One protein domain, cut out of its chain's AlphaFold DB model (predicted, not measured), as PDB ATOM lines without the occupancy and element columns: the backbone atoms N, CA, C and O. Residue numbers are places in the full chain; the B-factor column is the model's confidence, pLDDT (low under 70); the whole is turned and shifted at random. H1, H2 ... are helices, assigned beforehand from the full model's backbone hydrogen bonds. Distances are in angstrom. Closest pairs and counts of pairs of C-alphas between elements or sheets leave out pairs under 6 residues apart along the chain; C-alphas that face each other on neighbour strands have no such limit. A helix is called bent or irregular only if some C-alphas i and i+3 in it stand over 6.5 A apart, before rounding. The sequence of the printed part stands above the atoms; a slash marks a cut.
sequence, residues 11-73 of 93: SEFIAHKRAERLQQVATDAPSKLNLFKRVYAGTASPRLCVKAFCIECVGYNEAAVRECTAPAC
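Overview. This is residues 11 to 73 of the 93 residues of an uncharacterized protein of Verrucomicrobia bacterium (UniProt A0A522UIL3). A helical hairpin, H1 folding back into H2 side by side, makes one part of this model, and H3 packs on H2 at a steep tilt, with H1 and H3 apart. Each helix meets just its neighbours along the chain; short H4 and the unnamed residues 67 to 73 lie toward the opposite end of the long axis from the beginning of H1. The printed part has 63 residues with four named helices, in the order H1, H2, H3, H4, and no named strand: the class is all helix. It is only just compact, close to loose, with a radius of gyration of the C-alphas of 12.3 A, and spans 36 by 24 by 18 A, only just elongated.

Along the chain. Find C-alpha 11 at (27.919, -41.527, 13.553); there H1, residues 11 to 28, begins, and it runs 25.7 A to C-alpha 28 at (24.522, -19.800, 26.940). Past Ala 29 you meet H2, residues 30 to 40, 15.6 A long; it is irregular, with C-alphas 31 and 34 lying 7.4 A apart. Read on to Pro 46, where H3 begins; it holds residues 46 to 57 and is 16.5 A long. Last comes H4, residues 62 to 66, 7.4 A long, ending at C-alpha 66 at (10.781, -11.772, 14.962).

Arrangement. Begin with the hairpin of H1 and H2, which touch at a shallow tilt of 17 degrees and run opposite ways. Look at Ala 26 and Leu 33: their C-alphas, the closest of the two helices, are 5.6 A apart, and H1 touches H2 with residues 18 to 26 alone. Next, H3 touches H2 with residues 48 to 52 alone, at a steep tilt of 47 degrees, opposite ways; the closest C-alphas, of Val 39 and Cys 49, are 5.9 A apart. Then see how H3, with residues 54 to 55 alone, only just touches H4, with 3 pairs of C-alphas within 8 A; the closest, of Ile 55 and Glu 62, are 5.9 A apart. H1 and H3, H1 and H4, and H2 and H4 are apart. In H1 and H3 every O i to N i+4 pair is within hydrogen-bond range; in H2 it is 5 of 7, and in H4 0 of 1, beside 2 of 2 O i to N i+3 pairs.

Size, cuts and confidence. The two C-alphas farthest apart, those of Glu 12 and Glu 67, are 36.8 A from each other. From C-alpha 11 to C-alpha 73 you cross 28.8 A. The printed part has no cut, and the three links between the helices are tight. In the B-factor column the mean pLDDT of the printed part is 95.6, and no printed residue is under 70.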
ATOM      1  N   SER A  11      28.899 -41.607  12.464       89.75
ATOM      2  CA  SER A  11      27.919 -41.527  13.553       89.75
ATOM      3  C   SER A  11      28.540 -41.034  14.861       89.75
ATOM      4  O   SER A  11      27.952 -40.178  15.523       89.75
ATOM      5  N   GLU A  12      29.736 -41.511  15.211       91.06
ATOM      6  CA  GLU A  12      30.472 -41.064  16.401       91.06
ATOM      7  C   GLU A  12      30.855 -39.589  16.296       91.06
ATOM      8  O   GLU A  12      30.652 -38.821  17.239       91.06
ATOM      9  N   PHE A  13      31.346 -39.165  15.129       91.25
ATOM     10  CA  PHE A  13      31.699 -37.770  14.894       91.25
ATOM     11  C   PHE A  13      30.478 -36.845  15.014       91.25
ATOM     12  O   PHE A  13      30.538 -35.811  15.685       91.25
ATOM     13  N   ILE A  14      29.342 -37.234  14.421       92.31
ATOM     14  CA  ILE A  14      28.082 -36.485  14.526       92.31
ATOM     15  C   ILE A  14      27.609 -36.412  15.982       92.31
ATOM     16  O   ILE A  14      27.227 -35.336  16.447       92.31
ATOM     17  N   ALA A  15      27.636 -37.531  16.713       92.69
ATOM     18  CA  ALA A  15      27.227 -37.575  18.114       92.69
ATOM     19  C   ALA A  15      28.099 -36.662  18.986       92.69
ATOM     20  O   ALA A  15      27.569 -35.884  19.779       92.69
ATOM     21  N   HIS A  16      29.418 -36.686  18.777       93.06
ATOM     22  CA  HIS A  16      30.359 -35.813  19.471       93.06
ATOM     23  C   HIS A  16      30.060 -34.331  19.215       93.06
ATOM     24  O   HIS A  16      29.914 -33.562  20.164       93.06
ATOM     25  N   LYS A  17      29.864 -33.932  17.952       94.88
ATOM     26  CA  LYS A  17      29.543 -32.537  17.605       94.88
ATOM     27  C   LYS A  17      28.207 -32.072  18.185       94.88
ATOM     28  O   LYS A  17      28.093 -30.935  18.641       94.88
ATOM     29  N   ARG A  18      27.197 -32.947  18.210       95.88
ATOM     30  CA  ARG A  18      25.910 -32.658  18.862       95.88
ATOM     31  C   ARG A  18      26.065 -32.504  20.376       95.88
ATOM     32  O   ARG A  18      25.438 -31.618  20.950       95.88
ATOM     33  N   ALA A  19      26.904 -33.320  21.015       96.12
ATOM     34  CA  ALA A  19      27.185 -33.213  22.444       96.12
ATOM     35  C   ALA A  19      27.892 -31.894  22.796       96.12
ATOM     36  O   ALA A  19      27.442 -31.201  23.707       96.12
ATOM     37  N   GLU A  20      28.922 -31.500  22.033       96.25
ATOM     38  CA  GLU A  20      29.588 -30.195  22.188       96.25
ATOM     39  C   GLU A  20      28.577 -29.047  22.068       96.25
ATOM     40  O   GLU A  20      28.553 -28.132  22.893       96.25
ATOM     41  N   ARG A  21      27.676 -29.119  21.081       96.75
ATOM     42  CA  ARG A  21      26.648 -28.090  20.903       96.75
ATOM     43  C   ARG A  21      25.656 -28.042  22.065       96.75
ATOM     44  O   ARG A  21      25.300 -26.958  22.510       96.75
ATOM     45  N   LEU A  22      25.229 -29.187  22.602       97.81
ATOM     46  CA  LEU A  22      24.347 -29.223  23.775       97.81
ATOM     47  C   LEU A  22      25.001 -28.621  25.023       97.81
ATOM     48  O   LEU A  22      24.301 -27.993  25.814       97.81
ATOM     49  N   GLN A  23      26.316 -28.782  25.194       97.75
ATOM     50  CA  GLN A  23      27.061 -28.136  26.280       97.75
ATOM     51  C   GLN A  23      27.081 -26.609  26.120       97.75
ATOM     52  O   GLN A  23      26.851 -25.895  27.096       97.75
ATOM     53  N   GLN A  24      27.277 -26.112  24.893       96.44
ATOM     54  CA  GLN A  24      27.184 -24.677  24.592       96.44
ATOM     55  C   GLN A  24      25.788 -24.138  24.919       96.44
ATOM     56  O   GLN A  24      25.657 -23.205  25.701       96.44
ATOM     57  N   VAL A  25      24.727 -24.792  24.431       97.62
ATOM     58  CA  VAL A  25      23.338 -24.388  24.716       97.62
ATOM     59  C   VAL A  25      23.038 -24.407  26.217       97.62
ATOM     60  O   VAL A  25      22.370 -23.509  26.717       97.62
ATOM     61  N   ALA A  26      23.515 -25.416  26.953       97.75
ATOM     62  CA  ALA A  26      23.332 -25.484  28.403       97.75
ATOM     63  C   ALA A  26      23.988 -24.308  29.143       97.75
ATOM     64  O   ALA A  26      23.481 -23.904  30.187       97.75
ATOM     65  N   THR A  27      25.080 -23.770  28.597       97.56
ATOM     66  CA  THR A  27      25.822 -22.641  29.169       97.56
ATOM     67  C   THR A  27      25.180 -21.308  28.781       97.56
ATOM     68  O   THR A  27      24.853 -20.508  29.651       97.56
ATOM     69  N   ASP A  28      24.938 -21.097  27.487       96.31
ATOM     70  CA  ASP A  28      24.522 -19.800  26.940       96.31
ATOM     71  C   ASP A  28      23.007 -19.567  27.055       96.31
ATOM     72  O   ASP A  28      22.541 -18.436  27.182       96.31
ATOM     73  N   ALA A  29      22.211 -20.640  26.982       97.06
ATOM     74  CA  ALA A  29      20.753 -20.576  26.910       97.06
ATOM     75  C   ALA A  29      20.077 -21.805  27.552       97.06
ATOM     76  O   ALA A  29      19.357 -22.554  26.873       97.06
ATOM     77  N   PRO A  30      20.234 -22.017  28.875       97.19
ATOM     78  CA  PRO A  30      19.749 -23.215  29.565       97.19
ATOM     79  C   PRO A  30      18.243 -23.459  29.387       97.19
ATOM     80  O   PRO A  30      17.807 -24.606  29.273       97.19
ATOM     81  N   SER A  31      17.437 -22.398  29.261       96.94
ATOM     82  CA  SER A  31      15.989 -22.494  29.009       96.94
ATOM     83  C   SER A  31      15.634 -23.151  27.667       96.94
ATOM     84  O   SER A  31      14.533 -23.677  27.507       96.94
ATOM     85  N   LYS A  32      16.559 -23.172  26.698       96.88
ATOM     86  CA  LYS A  32      16.365 -23.773  25.368       96.88
ATOM     87  C   LYS A  32      16.915 -25.189  25.266       96.88
ATOM     88  O   LYS A  32      16.620 -25.876  24.290       96.88
ATOM     89  N   LEU A  33      17.642 -25.672  26.273       97.69
ATOM     90  CA  LEU A  33      18.329 -26.963  26.234       97.69
ATOM     91  C   LEU A  33      17.398 -28.132  25.874       97.69
ATOM     92  O   LEU A  33      17.754 -28.986  25.063       97.69
ATOM     93  N   ASN A  34      16.179 -28.154  26.418       97.62
ATOM     94  CA  ASN A  34      15.214 -29.218  26.130       97.62
ATOM     95  C   ASN A  34      14.756 -29.235  24.662       97.62
ATOM     96  O   ASN A  34      14.516 -30.313  24.116       97.62
ATOM     97  N   LEU A  35      14.674 -28.077  23.996       97.19
ATOM     98  CA  LEU A  35      14.371 -28.012  22.565       97.19
ATOM     99  C   LEU A  35      15.492 -28.669  21.749       97.19
ATOM    100  O   LEU A  35      15.215 -29.537  20.924       97.19
ATOM    101  N   PHE A  36      16.751 -28.317  22.023       98.00
ATOM    102  CA  PHE A  36      17.904 -28.865  21.302       98.00
ATOM    103  C   PHE A  36      18.101 -30.362  21.560       98.00
ATOM    104  O   PHE A  36      18.367 -31.109  20.619       98.00
ATOM    105  N   LYS A  37      17.879 -30.837  22.795       98.12
ATOM    106  CA  LYS A  37      17.882 -32.277  23.111       98.12
ATOM    107  C   LYS A  37      16.891 -33.045  22.236       98.12
ATOM    108  O   LYS A  37      17.253 -34.060  21.652       98.12
ATOM    109  N   ARG A  38      15.660 -32.541  22.093       97.81
ATOM    110  CA  ARG A  38      14.627 -33.171  21.249       97.81
ATOM    111  C   ARG A  38      15.006 -33.180  19.769       97.81
ATOM    112  O   ARG A  38      14.816 -34.196  19.104       97.81
ATOM    113  N   VAL A  39      15.551 -32.068  19.270       97.69
ATOM    114  CA  VAL A  39      16.002 -31.941  17.875       97.69
ATOM    115  C   VAL A  39      17.121 -32.938  17.574       97.69
ATOM    116  O   VAL A  39      17.014 -33.696  16.614       97.69
ATOM    117  N   TYR A  40      18.151 -33.023  18.417       96.75
ATOM    118  CA  TYR A  40      19.264 -33.953  18.194       96.75
ATOM    119  C   TYR A  40      18.934 -35.420  18.469       96.75
ATOM    120  O   TYR A  40      19.580 -36.289  17.882       96.75
ATOM    121  N   ALA A  41      17.913 -35.695  19.283       95.69
ATOM    122  CA  ALA A  41      17.345 -37.030  19.450       95.69
ATOM    123  C   ALA A  41      16.465 -37.473  18.263       95.69
ATOM    124  O   ALA A  41      16.021 -38.613  18.239       95.69
ATOM    125  N   GLY A  42      16.173 -36.589  17.298       95.25
ATOM    126  CA  GLY A  42      15.329 -36.914  16.141       95.25
ATOM    127  C   GLY A  42      13.839 -37.069  16.467       95.25
ATOM    128  O   GLY A  42      13.097 -37.633  15.676       95.25
ATOM    129  N   THR A  43      13.386 -36.563  17.620       96.88
ATOM    130  CA  THR A  43      11.982 -36.661  18.081       96.88
ATOM    131  C   THR A  43      11.185 -35.370  17.864       96.88
ATOM    132  O   THR A  43      10.011 -35.270  18.228       96.88
ATOM    133  N   ALA A  44      11.827 -34.337  17.317       97.12
ATOM    134  CA  ALA A  44      11.213 -33.048  17.038       97.12
ATOM    135  C   ALA A  44      10.600 -33.009  15.630       97.12
ATOM    136  O   ALA A  44      11.108 -33.626  14.697       97.12
ATOM    137  N   SER A  45       9.524 -32.237  15.461       97.00
ATOM    138  CA  SER A  45       8.949 -31.990  14.138       97.00
ATOM    139  C   SER A  45       9.863 -31.091  13.291       97.00
ATOM    140  O   SER A  45      10.611 -30.284  13.854       97.00
ATOM    141  N   PRO A  46       9.753 -31.120  11.948       96.06
ATOM    142  CA  PRO A  46      10.529 -30.231  11.079       96.06
ATOM    143  C   PRO A  46      10.399 -28.744  11.446       96.06
ATOM    144  O   PRO A  46      11.391 -28.016  11.453       96.06
ATOM    145  N   ARG A  47       9.202 -28.295  11.857       95.25
ATOM    146  CA  ARG A  47       8.980 -26.919  12.341       95.25
ATOM    147  C   ARG A  47       9.776 -26.600  13.610       95.25
ATOM    148  O   ARG A  47      10.280 -25.489  13.746       95.25
ATOM    149  N   LEU A  48       9.907 -27.553  14.535       96.62
ATOM    150  CA  LEU A  48      10.730 -27.373  15.735       96.62
ATOM    151  C   LEU A  48      12.226 -27.348  15.406       96.62
ATOM    152  O   LEU A  48      12.955 -26.588  16.040       96.62
ATOM    153  N   CYS A  49      12.675 -28.108  14.404       97.62
ATOM    154  CA  CYS A  49      14.053 -28.034  13.913       97.62
ATOM    155  C   CYS A  49      14.365 -26.645  13.335       97.62
ATOM    156  O   CYS A  49      15.373 -26.048  13.704       97.62
ATOM    157  N   VAL A  50      13.465 -26.087  12.512       97.12
ATOM    158  CA  VAL A  50      13.600 -24.708  12.001       97.12
ATOM    159  C   VAL A  50      13.593 -23.698  13.149       97.12
ATOM    160  O   VAL A  50      14.443 -22.812  13.188       97.12
ATOM    161  N   LYS A  51      12.700 -23.859  14.138       96.19
ATOM    162  CA  LYS A  51      12.684 -23.003  15.333       96.19
ATOM    163  C   LYS A  51      14.022 -23.033  16.078       96.19
ATOM    164  O   LYS A  51      14.523 -21.971  16.436       96.19
ATOM    165  N   ALA A  52      14.589 -24.215  16.316       97.38
ATOM    166  CA  ALA A  52      15.878 -24.352  16.992       97.38
ATOM    167  C   ALA A  52      17.002 -23.664  16.204       97.38
ATOM    168  O   ALA A  52      17.759 -22.898  16.793       97.38
ATOM    169  N   PHE A  53      17.039 -23.852  14.881       97.62
ATOM    170  CA  PHE A  53      18.012 -23.191  14.011       97.62
ATOM    171  C   PHE A  53      17.885 -21.664  14.050       97.62
ATOM    172  O   PHE A  53      18.881 -20.969  14.219       97.62
ATOM    173  N   CYS A  54      16.668 -21.122  13.933       97.25
ATOM    174  CA  CYS A  54      16.463 -19.676  13.991       97.25
ATOM    175  C   CYS A  54      16.914 -19.095  15.334       97.25
ATOM    176  O   CYS A  54      17.548 -18.048  15.343       97.25
ATOM    177  N   ILE A  55      16.616 -19.779  16.445       96.31
ATOM    178  CA  ILE A  55      17.045 -19.368  17.787       96.31
ATOM    179  C   ILE A  55      18.573 -19.401  17.899       96.31
ATOM    180  O   ILE A  55      19.149 -18.444  18.399       96.31
ATOM    181  N   GLU A  56      19.233 -20.460  17.424       97.00
ATOM    182  CA  GLU A  56      20.702 -20.562  17.419       97.00
ATOM    183  C   GLU A  56      21.341 -19.436  16.592       97.00
ATOM    184  O   GLU A  56      22.260 -18.764  17.056       97.00
ATOM    185  N   CYS A  57      20.810 -19.180  15.394       96.75
ATOM    186  CA  CYS A  57      21.334 -18.199  14.444       96.75
ATOM    187  C   CYS A  57      21.360 -16.767  15.002       96.75
ATOM    188  O   CYS A  57      22.293 -16.024  14.712       96.75
ATOM    189  N   VAL A  58      20.372 -16.391  15.819       96.12
ATOM    190  CA  VAL A  58      20.283 -15.055  16.438       96.12
ATOM    191  C   VAL A  58      20.842 -15.011  17.869       96.12
ATOM    192  O   VAL A  58      20.479 -14.134  18.652       96.12
ATOM    193  N   GLY A  59      21.692 -15.969  18.250       95.38
ATOM    194  CA  GLY A  59      22.346 -15.976  19.565       95.38
ATOM    195  C   GLY A  59      21.391 -16.277  20.723       95.38
ATOM    196  O   GLY A  59      21.461 -15.661  21.779       95.38
ATOM    197  N   TYR A  60      20.455 -17.201  20.513       95.56
ATOM    198  CA  TYR A  60      19.459 -17.670  21.481       95.56
ATOM    199  C   TYR A  60      18.380 -16.660  21.912       95.56
ATOM    200  O   TYR A  60      17.500 -17.001  22.717       95.56
ATOM    201  N   ASN A  61      18.366 -15.466  21.315       92.75
ATOM    202  CA  ASN A  61      17.360 -14.438  21.555       92.75
ATOM    203  C   ASN A  61      16.083 -14.687  20.724       92.75
ATOM    204  O   ASN A  61      16.030 -14.444  19.524       92.75
ATOM    205  N   GLU A  62      15.006 -15.140  21.371       91.62
ATOM    206  CA  GLU A  62      13.731 -15.409  20.684       91.62
ATOM    207  C   GLU A  62      13.046 -14.162  20.113       91.62
ATOM    208  O   GLU A  62      12.348 -14.270  19.104       91.62
ATOM    209  N   ALA A  63      13.235 -12.990  20.724       91.38
ATOM    210  CA  ALA A  63      12.682 -11.742  20.203       91.38
ATOM    211  C   ALA A  63      13.369 -11.351  18.886       91.38
ATOM    212  O   ALA A  63      12.684 -11.042  17.913       91.38
ATOM    213  N   ALA A  64      14.692 -11.527  18.807       93.19
ATOM    214  CA  ALA A  64      15.477 -11.236  17.607       93.19
ATOM    215  C   ALA A  64      15.068 -12.079  16.384       93.19
ATOM    216  O   ALA A  64      15.273 -11.664  15.246       93.19
ATOM    217  N   VAL A  65      14.433 -13.242  16.574       94.50
ATOM    218  CA  VAL A  65      13.888 -14.022  15.449       94.50
ATOM    219  C   VAL A  65      12.743 -13.277  14.753       94.50
ATOM    220  O   VAL A  65      12.636 -13.329  13.527       94.50
ATOM    221  N   ARG A  66      11.898 -12.563  15.512       90.62
ATOM    222  CA  ARG A  66      10.781 -11.772  14.962       90.62
ATOM    223  C   ARG A  66      11.284 -10.579  14.156       90.62
ATOM    224  O   ARG A  66      10.724 -10.279  13.106       90.62
ATOM    225  N   GLU A  67      12.359  -9.966  14.635       91.75
ATOM    226  CA  GLU A  67      12.975  -8.754  14.087       91.75
ATOM    227  C   GLU A  67      14.074  -9.050  13.056       91.75
ATOM    228  O   GLU A  67      14.698  -8.136  12.534       91.75
ATOM    229  N   CYS A  68      14.319 -10.323  12.730       93.50
ATOM    230  CA  CYS A  68      15.392 -10.714  11.822       93.50
ATOM    231  C   CYS A  68      15.233 -10.063  10.432       93.50
ATOM    232  O   CYS A  68      14.225 -10.249   9.745       93.50
ATOM    233  N   THR A  69      16.264  -9.340   9.996       93.06
ATOM    234  CA  THR A  69      16.298  -8.561   8.748       93.06
ATOM    235  C   THR A  69      17.149  -9.222   7.661       93.06
ATOM    236  O   THR A  69      17.776  -8.530   6.866       93.06
ATOM    237  N   ALA A  70      17.220 -10.556   7.628       93.75
ATOM    238  CA  ALA A  70      17.965 -11.312   6.616       93.75
ATOM    239  C   ALA A  70      17.047 -11.771   5.456       93.75
ATOM    240  O   ALA A  70      16.671 -12.947   5.428       93.75
ATOM    241  N   PRO A  71      16.674 -10.900   4.492       90.25
ATOM    242  CA  PRO A  71      15.674 -11.216   3.464       90.25
ATOM    243  C   PRO A  71      16.105 -12.343   2.522       90.25
ATOM    244  O   PRO A  71      15.266 -13.051   1.981       90.25
ATOM    245  N   ALA A  72      17.414 -12.545   2.350       96.44
ATOM    246  CA  ALA A  72      17.972 -13.618   1.532       96.44
ATOM    247  C   ALA A  72      18.079 -14.965   2.278       96.44
ATOM    248  O   ALA A  72      18.623 -15.927   1.737       96.44
ATOM    249  N   CYS A  73      17.610 -15.055   3.529       96.50
ATOM    250  CA  CYS A  73      17.659 -16.301   4.285       96.50
ATOM    251  C   CYS A  73      16.780 -17.370   3.604       96.50
ATOM    252  O   CYS A  73      15.584 -17.141   3.422       96.50
TER     253      CYS A  73